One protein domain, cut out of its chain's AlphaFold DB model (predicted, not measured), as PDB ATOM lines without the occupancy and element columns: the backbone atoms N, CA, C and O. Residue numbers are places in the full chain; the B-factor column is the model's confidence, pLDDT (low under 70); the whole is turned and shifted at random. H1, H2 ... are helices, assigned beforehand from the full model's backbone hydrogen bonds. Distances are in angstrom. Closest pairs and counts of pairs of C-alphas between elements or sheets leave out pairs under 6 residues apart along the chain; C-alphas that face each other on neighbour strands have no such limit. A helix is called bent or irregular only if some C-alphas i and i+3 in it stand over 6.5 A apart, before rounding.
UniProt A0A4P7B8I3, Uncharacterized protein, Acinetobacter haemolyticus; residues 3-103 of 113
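AT A GLANCE: This is residues 3 to 103 of the 113 residues of an uncharacterized protein of Acinetobacter haemolyticus (UniProt A0A4P7B8I3). H1, H4 and H5 lie side by side as an uneven layer with H4 in the middle, and the long H2 crosses over one end of that layer, touching H4 and H5. The short H3 sits in the stretch that leads back from the far end of H2 to H4, and residues 40 to 45, where H2 ends and this return begins, stick out. The printed part has 101 residues with five named helices, H1 to H5 in that order along the chain, and no named strand; the class is all helix. The whole is compact, with a radius of gyration of the C-alphas of 13.6 A, and spans 35 by 31 by 20 A.

HOW THE PARTS SIT: Begin at H1, residues 6 to 13, which touches H4, residues 54 to 69, the same way at a shallow tilt of 24 degrees; their closest C-alphas, those of Thr 13 and Phe 66, are 4.5 A apart. Go on to H2, residues 19 to 42, which is close to H1 but not clearly touching, with the closest C-alphas, those of Ser 12 and Ser 21, 7.4 A apart. With residues 25 to 29 alone H2 touches H4, opposite ways at a steep tilt of 58 degrees; the closest C-alphas are those of Leu 25 and Thr 67, at 6.3 A. With residues 29 to 36 alone it touches H5, residues 81 to 102, about perpendicular at 83 degrees; the C-alphas of Asp 33 and Thr 83 come closest, at 5.5 A. Next you find H3, residues 48 to 51, close to H4 but not clearly touching; their closest C-alphas, those of Glu 49 and Ile 57, are 6.6 A apart. H4 is the hub, touching three helices. It forms a helical hairpin with H5, opposite ways at a steep tilt of 40 degrees, and the closest C-alphas, those of Ile 57 and Tyr 94, are 6.0 A apart. H1 is apart from H3 and from H5. In H1, H2, H4 and H5 every O i to N i+4 pair is within hydrogen-bond range; H3 is too short for such a pair.

IN THESE COORDINATES: Find C-alpha 6 at (-47.563, 36.012, 0.318), where H1 begins; it runs 10.7 A to C-alpha 13. H2, the longest helix, goes 35.0 A from C-alpha 19 at (-47.049, 49.040, -13.510) to C-alpha 42. H3 is neither bent nor irregular, but only just: C-alphas 48 and 51 are 6.2 A apart. H4 runs 22.3 A from Pro 54 to Ala 69, and H5 31.3 A from Ser 81 to C-alpha 102 at (-41.810, 19.312, 6.166).

THE WHOLE: The two C-alphas farthest apart, those of Asn 77 and Gly 103, are 41.3 A from each other. The printed part, residues 3 to 103, has no cut. The link from H4 to H5, 11 residues, is long; the other three are tight. The mean pLDDT of the printed part is 90.9, and residues 3 to 4 are under 70.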
ATOM      1  N   LEU A   3     -44.729  39.735   5.000       63.62
ATOM      2  CA  LEU A   3     -45.253  38.409   5.335       63.62
ATOM      3  C   LEU A   3     -46.780  38.272   5.163       63.62
ATOM      4  O   LEU A   3     -47.312  37.182   5.307       63.62
ATOM      5  N   ILE A   4     -47.509  39.363   4.928       64.12
ATOM      6  CA  ILE A   4     -48.976  39.349   4.777       64.12
ATOM      7  C   ILE A   4     -49.354  39.221   3.292       64.12
ATOM      8  O   ILE A   4     -50.400  38.672   2.971       64.12
ATOM      9  N   ASP A   5     -48.458  39.618   2.384       74.38
ATOM     10  CA  ASP A   5     -48.714  39.669   0.938       74.38
ATOM     11  C   ASP A   5     -48.299  38.375   0.199       74.38
ATOM     12  O   ASP A   5     -48.099  38.385  -1.015       74.38
ATOM     13  N   SER A   6     -48.133  37.243   0.899       77.00
ATOM     14  CA  SER A   6     -47.563  36.012   0.318       77.00
ATOM     15  C   SER A   6     -48.332  35.472  -0.890       77.00
ATOM     16  O   SER A   6     -47.716  34.970  -1.830       77.00
ATOM     17  N   ASP A   7     -49.660  35.612  -0.902       83.19
ATOM     18  CA  ASP A   7     -50.480  35.233  -2.057       83.19
ATOM     19  C   ASP A   7     -50.242  36.136  -3.267       83.19
ATOM     20  O   ASP A   7     -50.210  35.650  -4.396       83.19
ATOM     21  N   VAL A   8     -50.019  37.434  -3.038       86.75
ATOM     22  CA  VAL A   8     -49.720  38.389  -4.110       86.75
ATOM     23  C   VAL A   8     -48.404  38.013  -4.778       86.75
ATOM     24  O   VAL A   8     -48.349  37.943  -6.003       86.75
ATOM     25  N   TYR A   9     -47.364  37.711  -3.995       89.12
ATOM     26  CA  TYR A   9     -46.075  37.273  -4.537       89.12
ATOM     27  C   TYR A   9     -46.193  35.967  -5.317       89.12
ATOM     28  O   TYR A   9     -45.700  35.891  -6.439       89.12
ATOM     29  N   ARG A  10     -46.903  34.971  -4.774       88.50
ATOM     30  CA  ARG A  10     -47.119  33.692  -5.459       88.50
ATOM     31  C   ARG A  10     -47.790  33.886  -6.816       88.50
ATOM     32  O   ARG A  10     -47.249  33.451  -7.822       88.50
ATOM     33  N   VAL A  11     -48.942  34.557  -6.851       88.31
ATOM     34  CA  VAL A  11     -49.697  34.761  -8.100       88.31
ATOM     35  C   VAL A  11     -48.911  35.626  -9.088       88.31
ATOM     36  O   VAL A  11     -49.012  35.423 -10.293       88.31
ATOM     37  N   SER A  12     -48.104  36.565  -8.591       89.69
ATOM     38  CA  SER A  12     -47.320  37.465  -9.441       89.69
ATOM     39  C   SER A  12     -46.008  36.854  -9.953       89.69
ATOM     40  O   SER A  12     -45.355  37.470 -10.786       89.69
ATOM     41  N   THR A  13     -45.577  35.691  -9.449       91.94
ATOM     42  CA  THR A  13     -44.279  35.091  -9.825       91.94
ATOM     43  C   THR A  13     -44.271  34.636 -11.284       91.94
ATOM     44  O   THR A  13     -43.304  34.903 -11.988       91.94
ATOM     45  N   ASP A  14     -45.371  34.046 -11.758       89.50
ATOM     46  CA  ASP A  14     -45.442  33.398 -13.077       89.50
ATOM     47  C   ASP A  14     -46.116  34.257 -14.163       89.50
ATOM     48  O   ASP A  14     -46.454  33.759 -15.236       89.50
ATOM     49  N   ILE A  15     -46.349  35.547 -13.897       90.19
ATOM     50  CA  ILE A  15     -47.031  36.462 -14.827       90.19
ATOM     51  C   ILE A  15     -46.159  37.669 -15.168       90.19
ATOM     52  O   ILE A  15     -45.324  38.095 -14.375       90.19
ATOM     53  N   GLU A  16     -46.400  38.267 -16.333       91.44
ATOM     54  CA  GLU A  16     -45.736  39.506 -16.739       91.44
ATOM     55  C   GLU A  16     -46.123  40.687 -15.831       91.44
ATOM     56  O   GLU A  16     -47.285  40.859 -15.443       91.44
ATOM     57  N   LEU A  17     -45.143  41.541 -15.512       91.56
ATOM     58  CA  LEU A  17     -45.352  42.640 -14.581       91.56
ATOM     59  C   LEU A  17     -45.973  43.887 -15.230       91.56
ATOM     60  O   LEU A  17     -45.329  44.634 -15.975       91.56
ATOM     61  N   ASN A  18     -47.193  44.217 -14.806       90.56
ATOM     62  CA  ASN A  18     -47.799  45.536 -15.010       90.56
ATOM     63  C   ASN A  18     -47.181  46.616 -14.090       90.56
ATOM     64  O   ASN A  18     -46.428  46.321 -13.158       90.56
ATOM     65  N   LYS A  19     -47.559  47.888 -14.288       89.62
ATOM     66  CA  LYS A  19     -47.049  49.040 -13.510       89.62
ATOM     67  C   LYS A  19     -47.144  48.860 -11.986       89.62
ATOM     68  O   LYS A  19     -46.208  49.212 -11.262       89.62
ATOM     69  N   THR A  20     -48.252  48.310 -11.490       89.12
ATOM     70  CA  THR A  20     -48.469  48.073 -10.055       89.12
ATOM     71  C   THR A  20     -47.509  47.008  -9.539       89.12
ATOM     72  O   THR A  20     -46.820  47.225  -8.547       89.12
ATOM     73  N   SER A  21     -47.392  45.887 -10.244       89.38
ATOM     74  CA  SER A  21     -46.517  44.777  -9.851       89.38
ATOM     75  C   SER A  21     -45.016  45.089 -10.001       89.38
ATOM     76  O   SER A  21     -44.217  44.662  -9.171       89.38
ATOM     77  N   ARG A  22     -44.617  45.957 -10.944       91.12
ATOM     78  CA  ARG A  22     -43.257  46.536 -10.986       91.12
ATOM     79  C   ARG A  22     -42.976  47.416  -9.768       91.12
ATOM     80  O   ARG A  22     -41.887  47.382  -9.197       91.12
ATOM     81  N   THR A  23     -43.971  48.194  -9.337       90.69
ATOM     82  CA  THR A  23     -43.868  48.983  -8.100       90.69
ATOM     83  C   THR A  23     -43.753  48.066  -6.882       90.69
ATOM     84  O   THR A  23     -42.919  48.325  -6.012       90.69
ATOM     85  N   LEU A  24     -44.520  46.969  -6.849       91.44
ATOM     86  CA  LEU A  24     -44.401  45.931  -5.827       91.44
ATOM     87  C   LEU A  24     -42.969  45.389  -5.782       91.44
ATOM     88  O   LEU A  24     -42.335  45.542  -4.745       91.44
ATOM     89  N   LEU A  25     -42.425  44.897  -6.906       92.62
ATOM     90  CA  LEU A  25     -41.040  44.417  -7.022       92.62
ATOM     91  C   LEU A  25     -40.033  45.400  -6.423       92.62
ATOM     92  O   LEU A  25     -39.278  45.035  -5.523       92.62
ATOM     93  N   ARG A  26     -40.066  46.663  -6.863       91.75
ATOM     94  CA  ARG A  26     -39.138  47.689  -6.371       91.75
ATOM     95  C   ARG A  26     -39.254  47.887  -4.861       91.75
ATOM     96  O   ARG A  26     -38.247  47.890  -4.165       91.75
ATOM     97  N   THR A  27     -40.471  48.049  -4.339       91.75
ATOM     98  CA  THR A  27     -40.658  48.276  -2.895       91.75
ATOM     99  C   THR A  27     -40.314  47.045  -2.060       91.75
ATOM    100  O   THR A  27     -39.861  47.187  -0.927       91.75
ATOM    101  N   THR A  28     -40.511  45.844  -2.600       93.75
ATOM    102  CA  THR A  28     -40.118  44.587  -1.964       93.75
ATOM    103  C   THR A  28     -38.603  44.479  -1.877       93.75
ATOM    104  O   THR A  28     -38.101  44.201  -0.793       93.75
ATOM    105  N   LEU A  29     -37.873  44.798  -2.949       94.44
ATOM    106  CA  LEU A  29     -36.407  44.835  -2.932       94.44
ATOM    107  C   LEU A  29     -35.865  45.838  -1.916       94.44
ATOM    108  O   LEU A  29     -35.006  45.471  -1.127       94.44
ATOM    109  N   THR A  30     -36.421  47.052  -1.843       93.44
ATOM    110  CA  THR A  30     -36.024  48.026  -0.810       93.44
ATOM    111  C   THR A  30     -36.227  47.479   0.604       93.44
ATOM    112  O   THR A  30     -35.373  47.658   1.463       93.44
ATOM    113  N   LYS A  31     -37.340  46.782   0.869       93.56
ATOM    114  CA  LYS A  31     -37.589  46.190   2.193       93.56
ATOM    115  C   LYS A  31     -36.631  45.033   2.498       93.56
ATOM    116  O   LYS A  31     -36.202  44.906   3.639       93.56
ATOM    117  N   LEU A  32     -36.314  44.195   1.510       94.31
ATOM    118  CA  LEU A  32     -35.330  43.118   1.665       94.31
ATOM    119  C   LEU A  32     -33.926  43.680   1.886       94.31
ATOM    120  O   LEU A  32     -33.186  43.144   2.702       94.31
ATOM    121  N   ASP A  33     -33.588  44.787   1.227       94.94
ATOM    122  CA  ASP A  33     -32.312  45.460   1.434       94.94
ATOM    123  C   ASP A  33     -32.181  46.026   2.851       94.94
ATOM    124  O   ASP A  33     -31.147  45.844   3.482       94.94
ATOM    125  N   VAL A  34     -33.253  46.602   3.406       94.12
ATOM    126  CA  VAL A  34     -33.282  47.004   4.823       94.12
ATOM    127  C   VAL A  34     -33.044  45.804   5.742       94.12
ATOM    128  O   VAL A  34     -32.264  45.907   6.680       94.12
ATOM    129  N   ILE A  35     -33.666  44.649   5.476       93.44
ATOM    130  CA  ILE A  35     -33.437  43.437   6.282       93.44
ATOM    131  C   ILE A  35     -31.973  42.989   6.183       93.44
ATOM    132  O   ILE A  35     -31.356  42.714   7.209       93.44
ATOM    133  N   ARG A  36     -31.406  42.959   4.973       95.00
ATOM    134  CA  ARG A  36     -29.993  42.635   4.745       95.00
ATOM    135  C   ARG A  36     -29.071  43.568   5.533       95.00
ATOM    136  O   ARG A  36     -28.145  43.092   6.182       95.00
ATOM    137  N   GLN A  37     -29.311  44.877   5.475       94.38
ATOM    138  CA  GLN A  37     -28.514  45.866   6.202       94.38
ATOM    139  C   GLN A  37     -28.637  45.675   7.717       94.38
ATOM    140  O   GLN A  37     -27.624  45.677   8.403       94.38
ATOM    141  N   LEU A  38     -29.838  45.403   8.235       92.62
ATOM    142  CA  LEU A  38     -30.035  45.118   9.659       92.62
ATOM    143  C   LEU A  38     -29.279  43.861  10.113       92.62
ATOM    144  O   LEU A  38     -28.672  43.881  11.179       92.62
ATOM    145  N   GLU A  39     -29.268  42.785   9.319       93.62
ATOM    146  CA  GLU A  39     -28.447  41.604   9.633       93.62
ATOM    147  C   GLU A  39     -26.950  41.949   9.694       93.62
ATOM    148  O   GLU A  39     -26.243  41.475  10.582       93.62
ATOM    149  N   GLN A  40     -26.471  42.797   8.777       92.56
ATOM    150  CA  GLN A  40     -25.077  43.246   8.746       92.56
ATOM    151  C   GLN A  40     -24.723  44.156   9.930       92.56
ATOM    152  O   GLN A  40     -23.657  43.990  10.519       92.56
ATOM    153  N   GLU A  41     -25.600  45.098  10.279       92.25
ATOM    154  CA  GLU A  41     -25.395  46.065  11.365       92.25
ATOM    155  C   GLU A  41     -25.446  45.416  12.749       92.25
ATOM    156  O   GLU A  41     -24.629  45.745  13.607       92.25
ATOM    157  N   ILE A  42     -26.382  44.486  12.969       91.69
ATOM    158  CA  ILE A  42     -26.438  43.692  14.205       91.69
ATOM    159  C   ILE A  42     -25.166  42.839  14.325       91.69
ATOM    160  O   ILE A  42     -24.600  42.716  15.414       91.69
ATOM    161  N   GLY A  43     -24.693  42.296  13.200       84.62
ATOM    162  CA  GLY A  43     -23.448  41.550  13.118       84.62
ATOM    163  C   GLY A  43     -23.492  40.185  13.812       84.62
ATOM    164  O   GLY A  43     -24.538  39.678  14.226       84.62
ATOM    165  N   GLY A  44     -22.315  39.556  13.897       85.19
ATOM    166  CA  GLY A  44     -22.166  38.193  14.405       85.19
ATOM    167  C   GLY A  44     -22.932  37.161  13.569       85.19
ATOM    168  O   GLY A  44     -23.012  37.247  12.338       85.19
ATOM    169  N   ASP A  45     -23.517  36.187  14.259       85.38
ATOM    170  CA  ASP A  45     -24.241  35.077  13.636       85.38
ATOM    171  C   ASP A  45     -25.747  35.331  13.511       85.38
ATOM    172  O   ASP A  45     -26.476  34.434  13.114       85.38
ATOM    173  N   TYR A  46     -26.242  36.545  13.795       89.56
ATOM    174  CA  TYR A  46     -27.677  36.819  13.705       89.56
ATOM    175  C   TYR A  46     -28.200  36.609  12.280       89.56
ATOM    176  O   TYR A  46     -27.741  37.254  11.331       89.56
ATOM    177  N   ARG A  47     -29.203  35.741  12.133       91.81
ATOM    178  CA  ARG A  47     -29.940  35.545  10.884       91.81
ATOM    179  C   ARG A  47     -31.437  35.582  11.160       91.81
ATOM    180  O   ARG A  47     -31.919  34.965  12.109       91.81
ATOM    181  N   ILE A  48     -32.192  36.289  10.321       90.00
ATOM    182  CA  ILE A  48     -33.626  36.496  10.543       90.00
ATOM    183  C   ILE A  48     -34.390  35.167  10.635       90.00
ATOM    184  O   ILE A  48     -35.275  35.024  11.477       90.00
ATOM    185  N   GLU A  49     -34.019  34.174   9.825       90.56
ATOM    186  CA  GLU A  49     -34.670  32.866   9.747       90.56
ATOM    187  C   GLU A  49     -34.576  32.015  11.009       90.56
ATOM    188  O   GLU A  49     -35.468  31.204  11.237       90.56
ATOM    189  N   GLU A  50     -33.559  32.212  11.848       89.69
ATOM    190  CA  GLU A  50     -33.336  31.380  13.039       89.69
ATOM    191  C   GLU A  50     -34.439  31.545  14.090       89.69
ATOM    192  O   GLU A  50     -34.696  30.646  14.888       89.69
ATOM    193  N   SER A  51     -35.133  32.685  14.066       86.75
ATOM    194  CA  SER A  51     -36.227  33.009  14.987       86.75
ATOM    195  C   SER A  51     -37.625  32.771  14.401       86.75
ATOM    196  O   SER A  51     -38.634  33.012  15.069       86.75
ATOM    197  N   LEU A  52     -37.717  32.324  13.143       90.81
ATOM    198  CA  LEU A  52     -38.976  32.248  12.410       90.81
ATOM    199  C   LEU A  52     -39.557  30.835  12.385       90.81
ATOM    200  O   LEU A  52     -38.874  29.847  12.143       90.81
ATOM    201  N   ILE A  53     -40.880  30.751  12.536       91.81
ATOM    202  CA  ILE A  53     -41.605  29.500  12.297       91.81
ATOM    203  C   ILE A  53     -41.617  29.153  10.793       91.81
ATOM    204  O   ILE A  53     -41.634  30.064   9.956       91.81
ATOM    205  N   PRO A  54     -41.735  27.866  10.416       91.00
ATOM    206  CA  PRO A  54     -41.705  27.422   9.016       91.00
ATOM    207  C   PRO A  54     -42.704  28.136   8.102       91.00
ATOM    208  O   PRO A  54     -42.378  28.474   6.968       91.00
ATOM    209  N   ALA A  55     -43.900  28.461   8.602       90.06
ATOM    210  CA  ALA A  55     -44.882  29.228   7.836       90.06
ATOM    211  C   ALA A  55     -44.347  30.608   7.404       90.06
ATOM    212  O   ALA A  55     -44.620  31.048   6.291       90.06
ATOM    213  N   LYS A  56     -43.555  31.285   8.246       91.88
ATOM    214  CA  LYS A  56     -42.933  32.579   7.915       91.88
ATOM    215  C   LYS A  56     -41.742  32.421   6.977       91.88
ATOM    216  O   LYS A  56     -41.587  33.236   6.070       91.88
ATOM    217  N   ILE A  57     -40.969  31.349   7.135       94.00
ATOM    218  CA  ILE A  57     -39.888  30.999   6.204       94.00
ATOM    219  C   ILE A  57     -40.458  30.750   4.799       94.00
ATOM    220  O   ILE A  57     -39.944  31.293   3.826       94.00
ATOM    221  N   ASN A  58     -41.581  30.033   4.685       93.56
ATOM    222  CA  ASN A  58     -42.273  29.826   3.409       93.56
ATOM    223  C   ASN A  58     -42.691  31.150   2.749       93.56
ATOM    224  O   ASN A  58     -42.544  31.317   1.542       93.56
ATOM    225  N   GLN A  59     -43.156  32.123   3.533       92.69
ATOM    226  CA  GLN A  59     -43.524  33.442   3.015       92.69
ATOM    227  C   GLN A  59     -42.311  34.223   2.490       92.69
ATOM    228  O   GLN A  59     -42.389  34.783   1.397       92.69
ATOM    229  N   LEU A  60     -41.186  34.231   3.215       93.81
ATOM    230  CA  LEU A  60     -39.933  34.831   2.730       93.81
ATOM    231  C   LEU A  60     -39.424  34.139   1.463       93.81
ATOM    232  O   LEU A  60     -38.978  34.789   0.523       93.81
ATOM    233  N   CYS A  61     -39.568  32.823   1.400       95.12
ATOM    234  CA  CYS A  61     -39.191  32.038   0.240       95.12
ATOM    235  C   CYS A  61     -40.064  32.330  -1.001       95.12
ATOM    236  O   CYS A  61     -39.539  32.414  -2.111       95.12
ATOM    237  N   LEU A  62     -41.375  32.556  -0.834       94.50
ATOM    238  CA  LEU A  62     -42.261  33.020  -1.916       94.50
ATOM    239  C   LEU A  62     -41.886  34.424  -2.403       94.50
ATOM    240  O   LEU A  62     -41.879  34.678  -3.606       94.50
ATOM    241  N   ILE A  63     -41.553  35.329  -1.477       94.69
ATOM    242  CA  ILE A  63     -41.068  36.674  -1.810       94.69
ATOM    243  C   ILE A  63     -39.815  36.581  -2.685       94.69
ATOM    244  O   ILE A  63     -39.731  37.252  -3.711       94.69
ATOM    245  N   ASN A  64     -38.864  35.733  -2.297       95.56
ATOM    246  CA  ASN A  64     -37.625  35.534  -3.035       95.56
ATOM    247  C   ASN A  64     -37.861  34.914  -4.420       95.56
ATOM    248  O   ASN A  64     -37.244  35.351  -5.385       95.56
ATOM    249  N   ASN A  65     -38.775  33.943  -4.559       95.81
ATOM    250  CA  ASN A  65     -39.148  33.416  -5.880       95.81
ATOM    251  C   ASN A  65     -39.638  34.541  -6.804       95.81
ATOM    252  O   ASN A  65     -39.151  34.665  -7.928       95.81
ATOM    253  N   PHE A  66     -40.533  35.399  -6.307       94.94
ATOM    254  CA  PHE A  66     -41.042  36.543  -7.060       94.94
ATOM    255  C   PHE A  66     -39.928  37.517  -7.470       94.94
ATOM    256  O   PHE A  66     -39.835  37.898  -8.637       94.94
ATOM    257  N   THR A  67     -39.056  37.925  -6.542       94.75
ATOM    258  CA  THR A  67     -37.997  38.898  -6.862       94.75
ATOM    259  C   THR A  67     -36.967  38.340  -7.841       94.75
ATOM    260  O   THR A  67     -36.478  39.088  -8.692       94.75
ATOM    261  N   LEU A  68     -36.651  37.045  -7.743       95.19
ATOM    262  CA  LEU A  68     -35.716  36.355  -8.631       95.19
ATOM    263  C   LEU A  68     -36.290  36.154 -10.036       95.19
ATOM    264  O   LEU A  68     -35.583  36.428 -11.009       95.19
ATOM    265  N   ALA A  69     -37.557  35.745 -10.153       95.44
ATOM    266  CA  ALA A  69     -38.236  35.578 -11.441       95.44
ATOM    267  C   ALA A  69     -38.227  36.879 -12.261       95.44
ATOM    268  O   ALA A  69     -37.987  36.865 -13.468       95.44
ATOM    269  N   HIS A  70     -38.378  38.016 -11.579       94.69
ATOM    270  CA  HIS A  70     -38.509  39.330 -12.207       94.69
ATOM    271  C   HIS A  70     -37.245  40.189 -12.157       94.69
ATOM    272  O   HIS A  70     -37.301  41.395 -12.381       94.69
ATOM    273  N   ARG A  71     -36.070  39.595 -11.912       91.81
ATOM    274  CA  ARG A  71     -34.798  40.339 -11.825       91.81
ATOM    275  C   ARG A  71     -34.506  41.207 -13.053       91.81
ATOM    276  O   ARG A  71     -33.936  42.286 -12.922       91.81
ATOM    277  N   LYS A  72     -34.902  40.747 -14.242       89.56
ATOM    278  CA  LYS A  72     -34.673  41.447 -15.518       89.56
ATOM    279  C   LYS A  72     -35.582  42.663 -15.729       89.56
ATOM    280  O   LYS A  72     -35.331  43.442 -16.639       89.56
ATOM    281  N   GLU A  73     -36.623  42.824 -14.913       87.44
ATOM    282  CA  GLU A  73     -37.615  43.901 -15.047       87.44
ATOM    283  C   GLU A  73     -37.161  45.224 -14.419       87.44
ATOM    284  O   GLU A  73     -37.859  46.240 -14.514       87.44
ATOM    285  N   LEU A  74     -36.002  45.223 -13.756       81.12
ATOM    286  CA  LEU A  74     -35.436  46.421 -13.163       81.12
ATOM    287  C   LEU A  74     -34.672  47.245 -14.204       81.12
ATOM    288  O   LEU A  74     -33.868  46.698 -14.960       81.12
ATOM    289  N   PRO A  75     -34.867  48.573 -14.208       79.56
ATOM    290  CA  PRO A  75     -34.027  49.476 -14.974       79.56
ATOM    291  C   PRO A  75     -32.536  49.309 -14.616       79.56
ATOM    292  O   PRO A  75     -32.218  49.214 -13.428       79.56
ATOM    293  N   PRO A  76     -31.607  49.358 -15.592       76.81
ATOM    294  CA  PRO A  76     -30.171  49.173 -15.345       76.81
ATOM    295  C   PRO A  76     -29.541  50.201 -14.395       76.81
ATOM    296  O   PRO A  76     -28.459  49.976 -13.871       76.81
ATOM    297  N   ASN A  77     -30.193  51.348 -14.194       79.31
ATOM    298  CA  ASN A  77     -29.718  52.436 -13.338       79.31
ATOM    299  C   ASN A  77     -30.064  52.252 -11.850       79.31
ATOM    300  O   ASN A  77     -29.798  53.156 -11.059       79.31
ATOM    301  N   ILE A  78     -30.703  51.142 -11.474       80.75
ATOM    302  CA  ILE A  78     -31.007  50.807 -10.084       80.75
ATOM    303  C   ILE A  78     -30.162  49.597  -9.690       80.75
ATOM    304  O   ILE A  78     -30.378  48.500 -10.204       80.75
ATOM    305  N   ASP A  79     -29.224  49.796  -8.765       86.56
ATOM    306  CA  ASP A  79     -28.357  48.724  -8.284       86.56
ATOM    307  C   ASP A  79     -28.939  48.055  -7.032       86.56
ATOM    308  O   ASP A  79     -29.050  48.664  -5.969       86.56
ATOM    309  N   PHE A  80     -29.319  46.788  -7.181       91.25
ATOM    310  CA  PHE A  80     -29.706  45.883  -6.095       91.25
ATOM    311  C   PHE A  80     -28.836  44.617  -6.109       91.25
ATOM    312  O   PHE A  80     -29.280  43.556  -5.670       91.25
ATOM    313  N   SER A  81     -27.623  44.677  -6.667       92.12
ATOM    314  CA  SER A  81     -26.778  43.493  -6.878       92.12
ATOM    315  C   SER A  81     -26.476  42.764  -5.569       92.12
ATOM    316  O   SER A  81     -26.682  41.553  -5.489       92.12
ATOM    317  N   ASP A  82     -26.105  43.501  -4.521       94.31
ATOM    318  CA  ASP A  82     -25.852  42.938  -3.189       94.31
ATOM    319  C   ASP A  82     -27.114  42.339  -2.566       94.31
ATOM    320  O   ASP A  82     -27.080  41.243  -2.005       94.31
ATOM    321  N   THR A  83     -28.255  43.018  -2.715       95.94
ATOM    322  CA  THR A  83     -29.549  42.504  -2.257       95.94
ATOM    323  C   THR A  83     -29.906  41.207  -2.979       95.94
ATOM    324  O   THR A  83     -30.364  40.267  -2.341       95.94
ATOM    325  N   TYR A  84     -29.670  41.110  -4.290       95.94
ATOM    326  CA  TYR A  84     -29.927  39.895  -5.065       95.94
ATOM    327  C   TYR A  84     -29.002  38.739  -4.699       95.94
ATOM    328  O   TYR A  84     -29.459  37.596  -4.661       95.94
ATOM    329  N   ASN A  85     -27.727  39.015  -4.430       96.12
ATOM    330  CA  ASN A  85     -26.797  38.001  -3.939       96.12
ATOM    331  C   ASN A  85     -27.281  37.456  -2.589       96.12
ATOM    332  O   ASN A  85     -27.484  36.252  -2.455       96.12
ATOM    333  N   TRP A  86     -27.623  38.345  -1.653       96.56
ATOM    334  CA  TRP A  86     -28.192  37.962  -0.360       96.56
ATOM    335  C   TRP A  86     -29.519  37.193  -0.497       96.56
ATOM    336  O   TRP A  86     -29.713  36.177   0.165       96.56
ATOM    337  N   ILE A  87     -30.419  37.610  -1.398       96.94
ATOM    338  CA  ILE A  87     -31.675  36.896  -1.693       96.94
ATOM    339  C   ILE A  87     -31.401  35.467  -2.177       96.94
ATOM    340  O   ILE A  87     -32.079  34.542  -1.728       96.94
ATOM    341  N   ASN A  88     -30.436  35.273  -3.082       96.81
ATOM    342  CA  ASN A  88     -30.079  33.943  -3.583       96.81
ATOM    343  C   ASN A  88     -29.575  33.036  -2.457       96.81
ATOM    344  O   ASN A  88     -30.061  31.910  -2.327       96.81
ATOM    345  N   ASP A  89     -28.671  33.538  -1.616       96.69
ATOM    346  CA  ASP A  89     -28.123  32.779  -0.489       96.69
ATOM    347  C   ASP A  89     -29.232  32.386   0.494       96.69
ATOM    348  O   ASP A  89     -29.390  31.214   0.853       96.69
ATOM    349  N   LYS A  90     -30.084  33.350   0.858       96.81
ATOM    350  CA  LYS A  90     -31.235  33.118   1.733       96.81
ATOM    351  C   LYS A  90     -32.232  32.133   1.136       96.81
ATOM    352  O   LYS A  90     -32.789  31.322   1.868       96.81
ATOM    353  N   GLN A  91     -32.436  32.140  -0.180       97.31
ATOM    354  CA  GLN A  91     -33.368  31.217  -0.823       97.31
ATOM    355  C   GLN A  91     -32.942  29.754  -0.682       97.31
ATOM    356  O   GLN A  91     -33.792  28.886  -0.467       97.31
ATOM    357  N   LEU A  92     -31.637  29.478  -0.754       96.81
ATOM    358  CA  LEU A  92     -31.097  28.141  -0.510       96.81
ATOM    359  C   LEU A  92     -31.343  27.706   0.938       96.81
ATOM    360  O   LEU A  92     -31.822  26.594   1.170       96.81
ATOM    361  N   VAL A  93     -31.084  28.601   1.898       96.62
ATOM    362  CA  VAL A  93     -31.330  28.350   3.325       96.62
ATOM    363  C   VAL A  93     -32.812  28.083   3.580       96.62
ATOM    364  O   VAL A  93     -33.155  27.062   4.166       96.62
ATOM    365  N   TYR A  94     -33.712  28.934   3.084       96.12
ATOM    366  CA  TYR A  94     -35.149  28.796   3.328       96.12
ATOM    367  C   TYR A  94     -35.710  27.496   2.753       96.12
ATOM    368  O   TYR A  94     -36.448  26.790   3.443       96.12
ATOM    369  N   LYS A  95     -35.336  27.138   1.517       95.94
ATOM    370  CA  LYS A  95     -35.758  25.869   0.906       95.94
ATOM    371  C   LYS A  95     -35.237  24.668   1.689       95.94
ATOM    372  O   LYS A  95     -35.997  23.725   1.902       95.94
ATOM    373  N   LYS A  96     -33.983  24.713   2.154       95.62
ATOM    374  CA  LYS A  96     -33.410  23.664   3.005       95.62
ATOM    375  C   LYS A  96     -34.177  23.536   4.322       95.62
ATOM    376  O   LYS A  96     -34.659  22.451   4.619       95.62
ATOM    377  N   THR A  97     -34.385  24.629   5.053       94.75
ATOM    378  CA  THR A  97     -35.110  24.608   6.333       94.75
ATOM    379  C   THR A  97     -36.538  24.080   6.183       94.75
ATOM    380  O   THR A  97     -37.017  23.319   7.022       94.75
ATOM    381  N   LEU A  98     -37.228  24.441   5.097       95.19
ATOM    382  CA  LEU A  98     -38.563  23.915   4.804       95.19
ATOM    383  C   LEU A  98     -38.538  22.421   4.468       95.19
ATOM    384  O   LEU A  98     -39.423  21.699   4.920       95.19
ATOM    385  N   ASN A  99     -37.535  21.952   3.720       95.12
ATOM    386  CA  ASN A  99     -37.333  20.523   3.469       95.12
ATOM    387  C   ASN A  99     -37.074  19.753   4.764       95.12
ATOM    388  O   ASN A  99     -37.718  18.733   4.986       95.12
ATOM    389  N   ASP A 100     -36.203  20.264   5.630       94.38
ATOM    390  CA  ASP A 100     -35.860  19.617   6.898       94.38
ATOM    391  C   ASP A 100     -37.080  19.531   7.835       94.38
ATOM    392  O   ASP A 100     -37.261  18.538   8.537       94.38
ATOM    393  N   TYR A 101     -37.960  20.541   7.821       92.56
ATOM    394  CA  TYR A 101     -39.157  20.571   8.669       92.56
ATOM    395  C   TYR A 101     -40.347  19.774   8.106       92.56
ATOM    396  O   TYR A 101     -41.077  19.127   8.857       92.56
ATOM    397  N   LEU A 102     -40.598  19.857   6.796       92.25
ATOM    398  CA  LEU A 102     -41.810  19.312   6.166       92.25
ATOM    399  C   LEU A 102     -41.580  17.964   5.474       92.25
ATOM    400  O   LEU A 102     -42.546  17.229   5.243       92.25
ATOM    401  N   GLY A 103     -40.334  17.645   5.116       90.19
ATOM    402  CA  GLY A 103     -40.011  16.544   4.211       90.19
ATOM    403  C   GLY A 103     -40.792  16.666   2.901       90.19
ATOM    404  O   GLY A 103     -40.882  17.749   2.311       90.19
TER     405      GLY A 103